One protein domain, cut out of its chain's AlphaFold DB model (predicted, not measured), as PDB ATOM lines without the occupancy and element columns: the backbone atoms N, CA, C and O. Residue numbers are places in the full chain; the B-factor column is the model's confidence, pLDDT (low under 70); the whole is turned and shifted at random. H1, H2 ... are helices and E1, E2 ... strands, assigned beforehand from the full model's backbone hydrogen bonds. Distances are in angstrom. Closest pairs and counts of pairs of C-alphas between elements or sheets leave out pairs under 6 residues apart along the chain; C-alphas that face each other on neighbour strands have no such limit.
ATOM      1  N   ILE A  17       8.669 132.656 129.721       76.12
ATOM      2  CA  ILE A  17       7.937 132.657 130.995       76.12
ATOM      3  C   ILE A  17       8.889 133.236 132.033       76.12
ATOM      4  O   ILE A  17      10.001 132.732 132.172       76.12
ATOM      5  N   GLU A  18       8.490 134.308 132.721       73.31
ATOM      6  CA  GLU A  18       9.311 134.962 133.757       73.31
ATOM      7  C   GLU A  18      10.757 135.260 133.301       73.31
ATOM      8  O   GLU A  18      11.719 135.024 134.028       73.31
ATOM      9  N   HIS A  19      10.930 135.751 132.065       72.56
ATOM     10  CA  HIS A  19      12.235 136.031 131.431       72.56
ATOM     11  C   HIS A  19      13.109 134.800 131.139       72.56
ATOM     12  O   HIS A  19      14.285 134.910 130.784       72.56
ATOM     13  N   ILE A  20      12.547 133.597 131.249       75.38
ATOM     14  CA  ILE A  20      13.195 132.358 130.846       75.38
ATOM     15  C   ILE A  20      12.641 131.964 129.481       75.38
ATOM     16  O   ILE A  20      11.505 131.512 129.361       75.38
ATOM     17  N   ALA A  21      13.482 132.068 128.448       82.00
ATOM     18  CA  ALA A  21      13.176 131.505 127.132       82.00
ATOM     19  C   ALA A  21      12.802 130.022 127.253       82.00
ATOM     20  O   ALA A  21      13.595 129.242 127.795       82.00
ATOM     21  N   ILE A  22      11.635 129.635 126.746       87.25
ATOM     22  CA  ILE A  22      11.186 128.244 126.722       87.25
ATOM     23  C   ILE A  22      12.022 127.490 125.685       87.25
ATOM     24  O   ILE A  22      12.150 127.915 124.539       87.25
ATOM     25  N   SER A  23      12.620 126.363 126.076       90.19
ATOM     26  CA  SER A  23      13.345 125.503 125.137       90.19
ATOM     27  C   SER A  23      13.352 124.045 125.578       90.19
ATOM     28  O   SER A  23      13.370 123.739 126.774       90.19
ATOM     29  N   SER A  24      13.421 123.129 124.608       91.19
ATOM     30  CA  SER A  24      13.498 121.687 124.873       91.19
ATOM     31  C   SER A  24      14.707 121.316 125.732       91.19
ATOM     32  O   SER A  24      14.619 120.413 126.559       91.19
ATOM     33  N   THR A  25      15.828 122.033 125.588       93.69
ATOM     34  CA  THR A  25      17.017 121.834 126.427       93.69
ATOM     35  C   THR A  25      16.712 122.131 127.891       93.69
ATOM     36  O   THR A  25      16.988 121.290 128.739       93.69
ATOM     37  N   LYS A  26      16.082 123.272 128.195       92.69
ATOM     38  CA  LYS A  26      15.733 123.639 129.577       92.69
ATOM     39  C   LYS A  26      14.714 122.682 130.189       92.69
ATOM     40  O   LYS A  26      14.868 122.311 131.349       92.69
ATOM     41  N   ILE A  27      13.722 122.250 129.407       94.31
ATOM     42  CA  ILE A  27      12.731 121.260 129.846       94.31
ATOM     43  C   ILE A  27      13.426 119.938 130.198       94.31
ATOM     44  O   ILE A  27      13.238 119.430 131.301       94.31
ATOM     45  N   ARG A  28      14.289 119.407 129.317       94.75
ATOM     46  CA  ARG A  28      15.049 118.175 129.596       94.75
ATOM     47  C   ARG A  28      15.950 118.316 130.819       94.75
ATOM     48  O   ARG A  28      15.974 117.414 131.646       94.75
ATOM     49  N   THR A  29      16.654 119.438 130.971       95.25
ATOM     50  CA  THR A  29      17.488 119.687 132.156       95.25
ATOM     51  C   THR A  29      16.660 119.681 133.441       95.25
ATOM     52  O   THR A  29      17.079 119.061 134.412       95.25
ATOM     53  N   ALA A  30      15.483 120.316 133.449       95.50
ATOM     54  CA  ALA A  30      14.585 120.304 134.606       95.50
ATOM     55  C   ALA A  30      14.096 118.881 134.933       95.50
ATOM     56  O   ALA A  30      14.192 118.456 136.082       95.50
ATOM     57  N   LEU A  31      13.667 118.111 133.922       95.38
ATOM     58  CA  LEU A  31      13.247 116.714 134.094       95.38
ATOM     59  C   LEU A  31      14.377 115.832 134.649       95.38
ATOM     60  O   LEU A  31      14.155 115.087 135.599       95.38
ATOM     61  N   HIS A  32      15.595 115.948 134.112       95.25
ATOM     62  CA  HIS A  32      16.757 115.198 134.603       95.25
ATOM     63  C   HIS A  32      17.174 115.593 136.022       95.25
ATOM     64  O   HIS A  32      17.662 114.748 136.768       95.25
ATOM     65  N   ALA A  33      16.969 116.854 136.411       97.12
ATOM     66  CA  ALA A  33      17.202 117.326 137.773       97.12
ATOM     67  C   ALA A  33      16.083 116.927 138.758       97.12
ATOM     68  O   ALA A  33      16.206 117.190 139.951       97.12
ATOM     69  N   GLY A  34      14.991 116.316 138.279       96.38
ATOM     70  CA  GLY A  34      13.810 115.998 139.085       96.38
ATOM     71  C   GLY A  34      12.917 117.205 139.401       96.38
ATOM     72  O   GLY A  34      11.966 117.075 140.172       96.38
ATOM     73  N   ASP A  35      13.177 118.366 138.797       96.88
ATOM     74  CA  ASP A  35      12.395 119.591 138.978       96.88
ATOM     75  C   ASP A  35      11.142 119.572 138.083       96.88
ATOM     76  O   ASP A  35      11.057 120.210 137.029       96.88
ATOM     77  N   ILE A  36      10.159 118.768 138.500       96.19
ATOM     78  CA  ILE A  36       8.893 118.576 137.782       96.19
ATOM     79  C   ILE A  36       8.062 119.860 137.732       96.19
ATOM     80  O   ILE A  36       7.373 120.089 136.740       96.19
ATOM     81  N   GLN A  37       8.122 120.702 138.767       95.88
ATOM     82  CA  GLN A  37       7.355 121.947 138.797       95.88
ATOM     83  C   GLN A  37       7.816 122.872 137.672       95.88
ATOM     84  O   GLN A  37       7.021 123.224 136.802       95.88
ATOM     85  N   LYS A  38       9.123 123.135 137.600       94.19
ATOM     86  CA  LYS A  38       9.710 123.939 136.530       94.19
ATOM     87  C   LYS A  38       9.477 123.340 135.147       94.19
ATOM     88  O   LYS A  38       9.221 124.072 134.195       94.19
ATOM     89  N   ALA A  39       9.560 122.016 135.014       95.38
ATOM     90  CA  ALA A  39       9.264 121.354 133.748       95.38
ATOM     91  C   ALA A  39       7.808 121.591 133.309       95.38
ATOM     92  O   ALA A  39       7.571 121.894 132.141       95.38
ATOM     93  N   ASN A  40       6.848 121.496 134.233       95.25
ATOM     94  CA  ASN A  40       5.430 121.732 133.953       95.25
ATOM     95  C   ASN A  40       5.152 123.184 133.563       95.25
ATOM     96  O   ASN A  40       4.392 123.421 132.624       95.25
ATOM     97  N   ASP A  41       5.787 124.133 134.253       94.12
ATOM     98  CA  ASP A  41       5.636 125.560 133.978       94.12
ATOM     99  C   ASP A  41       6.152 125.884 132.570       94.12
ATOM    100  O   ASP A  41       5.440 126.486 131.770       94.12
ATOM    101  N   LEU A  42       7.333 125.368 132.206       93.50
ATOM    102  CA  LEU A  42       7.895 125.516 130.859       93.50
ATOM    103  C   LEU A  42       7.074 124.803 129.770       93.50
ATOM    104  O   LEU A  42       7.051 125.259 128.629       93.50
ATOM    105  N   LEU A  43       6.424 123.681 130.092       93.06
ATOM    106  CA  LEU A  43       5.563 122.936 129.164       93.06
ATOM    107  C   LEU A  43       4.169 123.560 129.002       93.06
ATOM    108  O   LEU A  43       3.461 123.214 128.055       93.06
ATOM    109  N   GLY A  44       3.736 124.401 129.946       92.81
ATOM    110  CA  GLY A  44       2.352 124.875 130.048       92.81
ATOM    111  C   GLY A  44       1.339 123.771 130.384       92.81
ATOM    112  O   GLY A  44       0.131 123.976 130.273       92.81
ATOM    113  N   LYS A  45       1.808 122.577 130.765       93.81
ATOM    114  CA  LYS A  45       0.987 121.416 131.138       93.81
ATOM    115  C   LYS A  45       1.776 120.463 132.025       93.81
ATOM    116  O   LYS A  45       3.002 120.475 132.033       93.81
ATOM    117  N   ARG A  46       1.065 119.573 132.724       96.19
ATOM    118  CA  ARG A  46       1.706 118.502 133.497       96.19
ATOM    119  C   ARG A  46       2.457 117.550 132.569       96.19
ATOM    120  O   ARG A  46       1.887 117.062 131.593       96.19
ATOM    121  N   TYR A  47       3.712 117.275 132.904       94.75
ATOM    122  CA  TYR A  47       4.511 116.248 132.263       94.75
ATOM    123  C   TYR A  47       3.842 114.882 132.441       94.75
ATOM    124  O   TYR A  47       3.368 114.532 133.524       94.75
ATOM    125  N   SER A  48       3.796 114.117 131.357       92.75
ATOM    126  CA  SER A  48       3.185 112.795 131.299       92.75
ATOM    127  C   SER A  48       4.052 111.875 130.458       92.75
ATOM    128  O   SER A  48       4.662 112.315 129.484       92.75
ATOM    129  N   LEU A  49       4.042 110.596 130.807       90.12
ATOM    130  CA  LEU A  49       4.688 109.529 130.059       90.12
ATOM    131  C   LEU A  49       3.642 108.512 129.616       90.12
ATOM    132  O   LEU A  49       2.645 108.289 130.305       90.12
ATOM    133  N   GLU A  50       3.890 107.902 128.468       90.69
ATOM    134  CA  GLU A  50       3.102 106.802 127.937       90.69
ATOM    135  C   GLU A  50       3.980 105.558 127.823       90.69
ATOM    136  O   GLU A  50       5.198 105.641 127.662       90.69
ATOM    137  N   GLY A  51       3.365 104.390 127.957       90.81
ATOM    138  CA  GLY A  51       4.095 103.137 127.923       90.81
ATOM    139  C   GLY A  51       3.181 101.937 128.075       90.81
ATOM    140  O   GLY A  51       1.998 102.052 128.416       90.81
ATOM    141  N   ARG A  52       3.735 100.758 127.811       93.31
ATOM    142  CA  ARG A  52       2.986  99.506 127.891       93.31
ATOM    143  C   ARG A  52       2.880  99.063 129.346       93.31
ATOM    144  O   ARG A  52       3.879  99.013 130.058       93.31
ATOM    145  N   ILE A  53       1.681  98.673 129.782       93.56
ATOM    146  CA  ILE A  53       1.521  98.014 131.083       93.56
ATOM    147  C   ILE A  53       2.114  96.611 130.992       93.56
ATOM    148  O   ILE A  53       1.704  95.800 130.157       93.56
ATOM    149  N   ILE A  54       3.043  96.317 131.892       94.12
ATOM    150  CA  ILE A  54       3.714  95.025 131.974       94.12
ATOM    151  C   ILE A  54       3.481  94.363 133.331       94.12
ATOM    152  O   ILE A  54       3.104  94.986 134.331       94.12
ATOM    153  N   ARG A  55       3.719  93.051 133.377       93.25
ATOM    154  CA  ARG A  55       3.803  92.329 134.645       93.25
ATOM    155  C   ARG A  55       5.159  92.634 135.290       93.25
ATOM    156  O   ARG A  55       6.161  92.072 134.872       93.25
ATOM    157  N   GLY A  56       5.164  93.520 136.284       91.81
ATOM    158  CA  GLY A  56       6.316  93.778 137.159       91.81
ATOM    159  C   GLY A  56       6.200  93.067 138.512       91.81
ATOM    160  O   GLY A  56       5.516  92.052 138.629       91.81
ATOM    161  N   GLU A  57       6.801  93.642 139.555       90.00
ATOM    162  CA  GLU A  57       6.837  93.064 140.913       90.00
ATOM    163  C   GLU A  57       5.481  93.064 141.640       90.00
ATOM    164  O   GLU A  57       5.320  92.406 142.664       90.00
ATOM    165  N   GLN A  58       4.493  93.814 141.140       88.75
ATOM    166  CA  GLN A  58       3.121  93.844 141.676       88.75
ATOM    167  C   GLN A  58       3.033  94.167 143.184       88.75
ATOM    168  O   GLN A  58       2.085  93.757 143.858       88.75
ATOM    169  N   ARG A  59       3.982  94.960 143.707       91.00
ATOM    170  CA  ARG A  59       4.074  95.342 145.130       91.00
ATOM    171  C   ARG A  59       2.826  96.040 145.670       91.00
ATOM    172  O   ARG A  59       2.568  95.949 146.865       91.00
ATOM    173  N   GLY A  60       2.014  96.650 144.805       90.81
ATOM    174  CA  GLY A  60       0.700  97.178 145.169       90.81
ATOM    175  C   GLY A  60      -0.187  96.167 145.909       90.81
ATOM    176  O   GLY A  60      -0.864  96.529 146.868       90.81
ATOM    177  N   ARG A  61      -0.102  94.869 145.568       91.44
ATOM    178  CA  ARG A  61      -0.844  93.804 146.270       91.44
ATOM    179  C   ARG A  61      -0.467  93.685 147.750       91.44
ATOM    180  O   ARG A  61      -1.325  93.346 148.552       91.44
ATOM    181  N   LEU A  62       0.789  93.970 148.104       93.94
ATOM    182  CA  LEU A  62       1.286  93.880 149.483       93.94
ATOM    183  C   LEU A  62       0.735  95.002 150.369       93.94
ATOM    184  O   LEU A  62       0.569  94.811 151.565       93.94
ATOM    185  N   ILE A  63       0.455  96.164 149.775       93.62
ATOM    186  CA  ILE A  63      -0.069  97.347 150.472       93.62
ATOM    187  C   ILE A  63      -1.573  97.558 150.237       93.62
ATOM    188  O   ILE A  63      -2.125  98.551 150.696       93.62
ATOM    189  N   GLY A  64      -2.239  96.644 149.525       94.44
ATOM    190  CA  GLY A  64      -3.679  96.698 149.259       94.44
ATOM    191  C   GLY A  64      -4.115  97.684 148.168       94.44
ATOM    192  O   GLY A  64      -5.310  97.926 148.028       94.44
ATOM    193  N   PHE A  65      -3.188  98.232 147.376       94.62
ATOM    194  CA  PHE A  65      -3.493  99.216 146.331       94.62
ATOM    195  C   PHE A  65      -3.195  98.678 144.924       94.62
ATOM    196  O   PHE A  65      -2.108  98.147 144.682       94.62
ATOM    197  N   PRO A  66      -4.114  98.821 143.953       90.69
ATOM    198  CA  PRO A  66      -3.829  98.460 142.570       90.69
ATOM    199  C   PRO A  66      -2.793  99.425 141.970       90.69
ATOM    200  O   PRO A  66      -2.951 100.640 142.027       90.69
ATOM    201  N   THR A  67      -1.736  98.877 141.370       94.00
ATOM    202  CA  THR A  67      -0.638  99.641 140.753       94.00
ATOM    203  C   THR A  67      -0.338  99.115 139.353       94.00
ATOM    204  O   THR A  67      -0.397  97.902 139.134       94.00
ATOM    205  N   ALA A  68       0.068  99.992 138.436       92.19
ATOM    206  CA  ALA A  68       0.561  99.617 137.111       92.19
ATOM    207  C   ALA A  68       2.093  99.716 137.056       92.19
ATOM    208  O   ALA A  68       2.664 100.697 137.523       92.19
ATOM    209  N   ASN A  69       2.750  98.712 136.471       93.12
ATOM    210  CA  ASN A  69       4.167  98.791 136.108       93.12
ATOM    211  C   ASN A  69       4.227  99.131 134.619       93.12
ATOM    212  O   ASN A  69       3.573  98.448 133.825       93.12
ATOM    213  N   ILE A  70       4.955 100.185 134.257       92.56
ATOM    214  CA  ILE A  70       4.958 100.748 132.903       92.56
ATOM    215  C   ILE A  70       6.347 100.557 132.296       92.56
ATOM    216  O   ILE A  70       7.341 100.976 132.883       92.56
ATOM    217  N   GLU A  71       6.400  99.933 131.124       92.62
ATOM    218  CA  GLU A  71       7.581  99.913 130.263       92.62
ATOM    219  C   GLU A  71       7.560 101.167 129.386       92.62
ATOM    220  O   GLU A  71       6.660 101.339 128.557       92.62
ATOM    221  N   VAL A  72       8.519 102.065 129.612       88.44
ATOM    222  CA  VAL A  72       8.688 103.296 128.834       88.44
ATOM    223  C   VAL A  72       9.643 102.982 127.688       88.44
ATOM    224  O   VAL A  72      10.782 102.590 127.931       88.44
TER     225      VAL A  72
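Overview. This is residues 17 to 72 of the 77 residues of the protein "Riboflavin kinase" of Filimonas sp (UniProt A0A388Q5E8). Two small lobes stand at the two ends of a thin rod: one is a helical hairpin of H1 and H2, the other a small two-strand ladder of E1 and E2 whose connecting loop reaches out to the short helix H3. Residues 44 to 51 run between the lobes as an outstretched strip of backbone, and residues 17 to 23 form a tail before H1. The printed part has 56 residues with three named helices and two named strands, in the order H1, H2, E1, H3, E2; the sheet has the order E1 - E2 and is antiparallel. The class is mixed, helices and strands, though the named elements hold 27 residues, under half of those printed. The whole is only just extended, close to loose, with a radius of gyration of the C-alphas of 15.7 A, and its C-alphas span 47 by 20 by 18 A.

Arrangement. The first named element is H1, residues 24 to 32, and a tight link of 3 residues leads from it to H2, residues 36 to 43. H1 and H2 touch, with 9 pairs of C-alphas within 8 A; the closest C-alphas are those of Ile 27 and Ala 39, 5.2 A apart. Their lines stand at a shallow tilt of 14 degrees and they run opposite ways, a helical hairpin, with their centres 9.0 A apart. In H1 and H2 every pair of O of residue i and N of residue i+4 is within hydrogen-bond range. A short link of 8 residues leads from H2 to E1, residues 52 to 54. E1 is the neighbour of E2, residues 69 to 71, and the two are antiparallel, with 129 degrees between their N-to-C directions. The C-alphas of Ile 53 and Ile 70, which face each other, are 4.8 A apart. Across this pair, N 54 and O 69 are 2.9 A apart and N 71 and O 52 are 2.9 A apart, both within hydrogen-bond range. Between E1 and E2 along the chain lies H3, residues 60 to 63, with a tight link of 5 residues on each side of it. H3 is too short for any pair of O of residue i and N of residue i+4; its one pair of O of residue i and N of residue i+3 is within range. H3 touches no helix. H1 is apart from E1, E2 and H3, and H2 is apart from E2 and H3.

Along the chain. H1, Ser 24 to His 32, begins at C-alpha 24 at (13.498, 121.687, 124.873) and measures 12.1 A from first to last C-alpha. H2, Ile 36 to Leu 43, measures 10.2 A and ends at C-alpha 43 at (5.563, 122.936, 129.164). E1 is Arg 52 to Ile 54, 6.1 A long. H3 is Gly 60 to Ile 63, 5.4 A long. E2, Asn 69 to Glu 71, is 6.9 A long and ends at C-alpha 71 at (7.581, 99.913, 130.263).

Size, cuts and confidence. The outline is a rod, and the two C-alphas farthest apart are those of His 19 and Leu 62, at 47.1 A. The C-alphas of Ile 17 and Val 72, the first and last printed residues, are 29.4 A apart. Measured from the mean of the C-alphas, the centre of H2 is the nearest of the elements at 10.4 A and that of H3 the farthest at 22.3 A. The printed part has no cut, and no link is long. The mean pLDDT of the printed part is 91.7, and no printed residue is under 70.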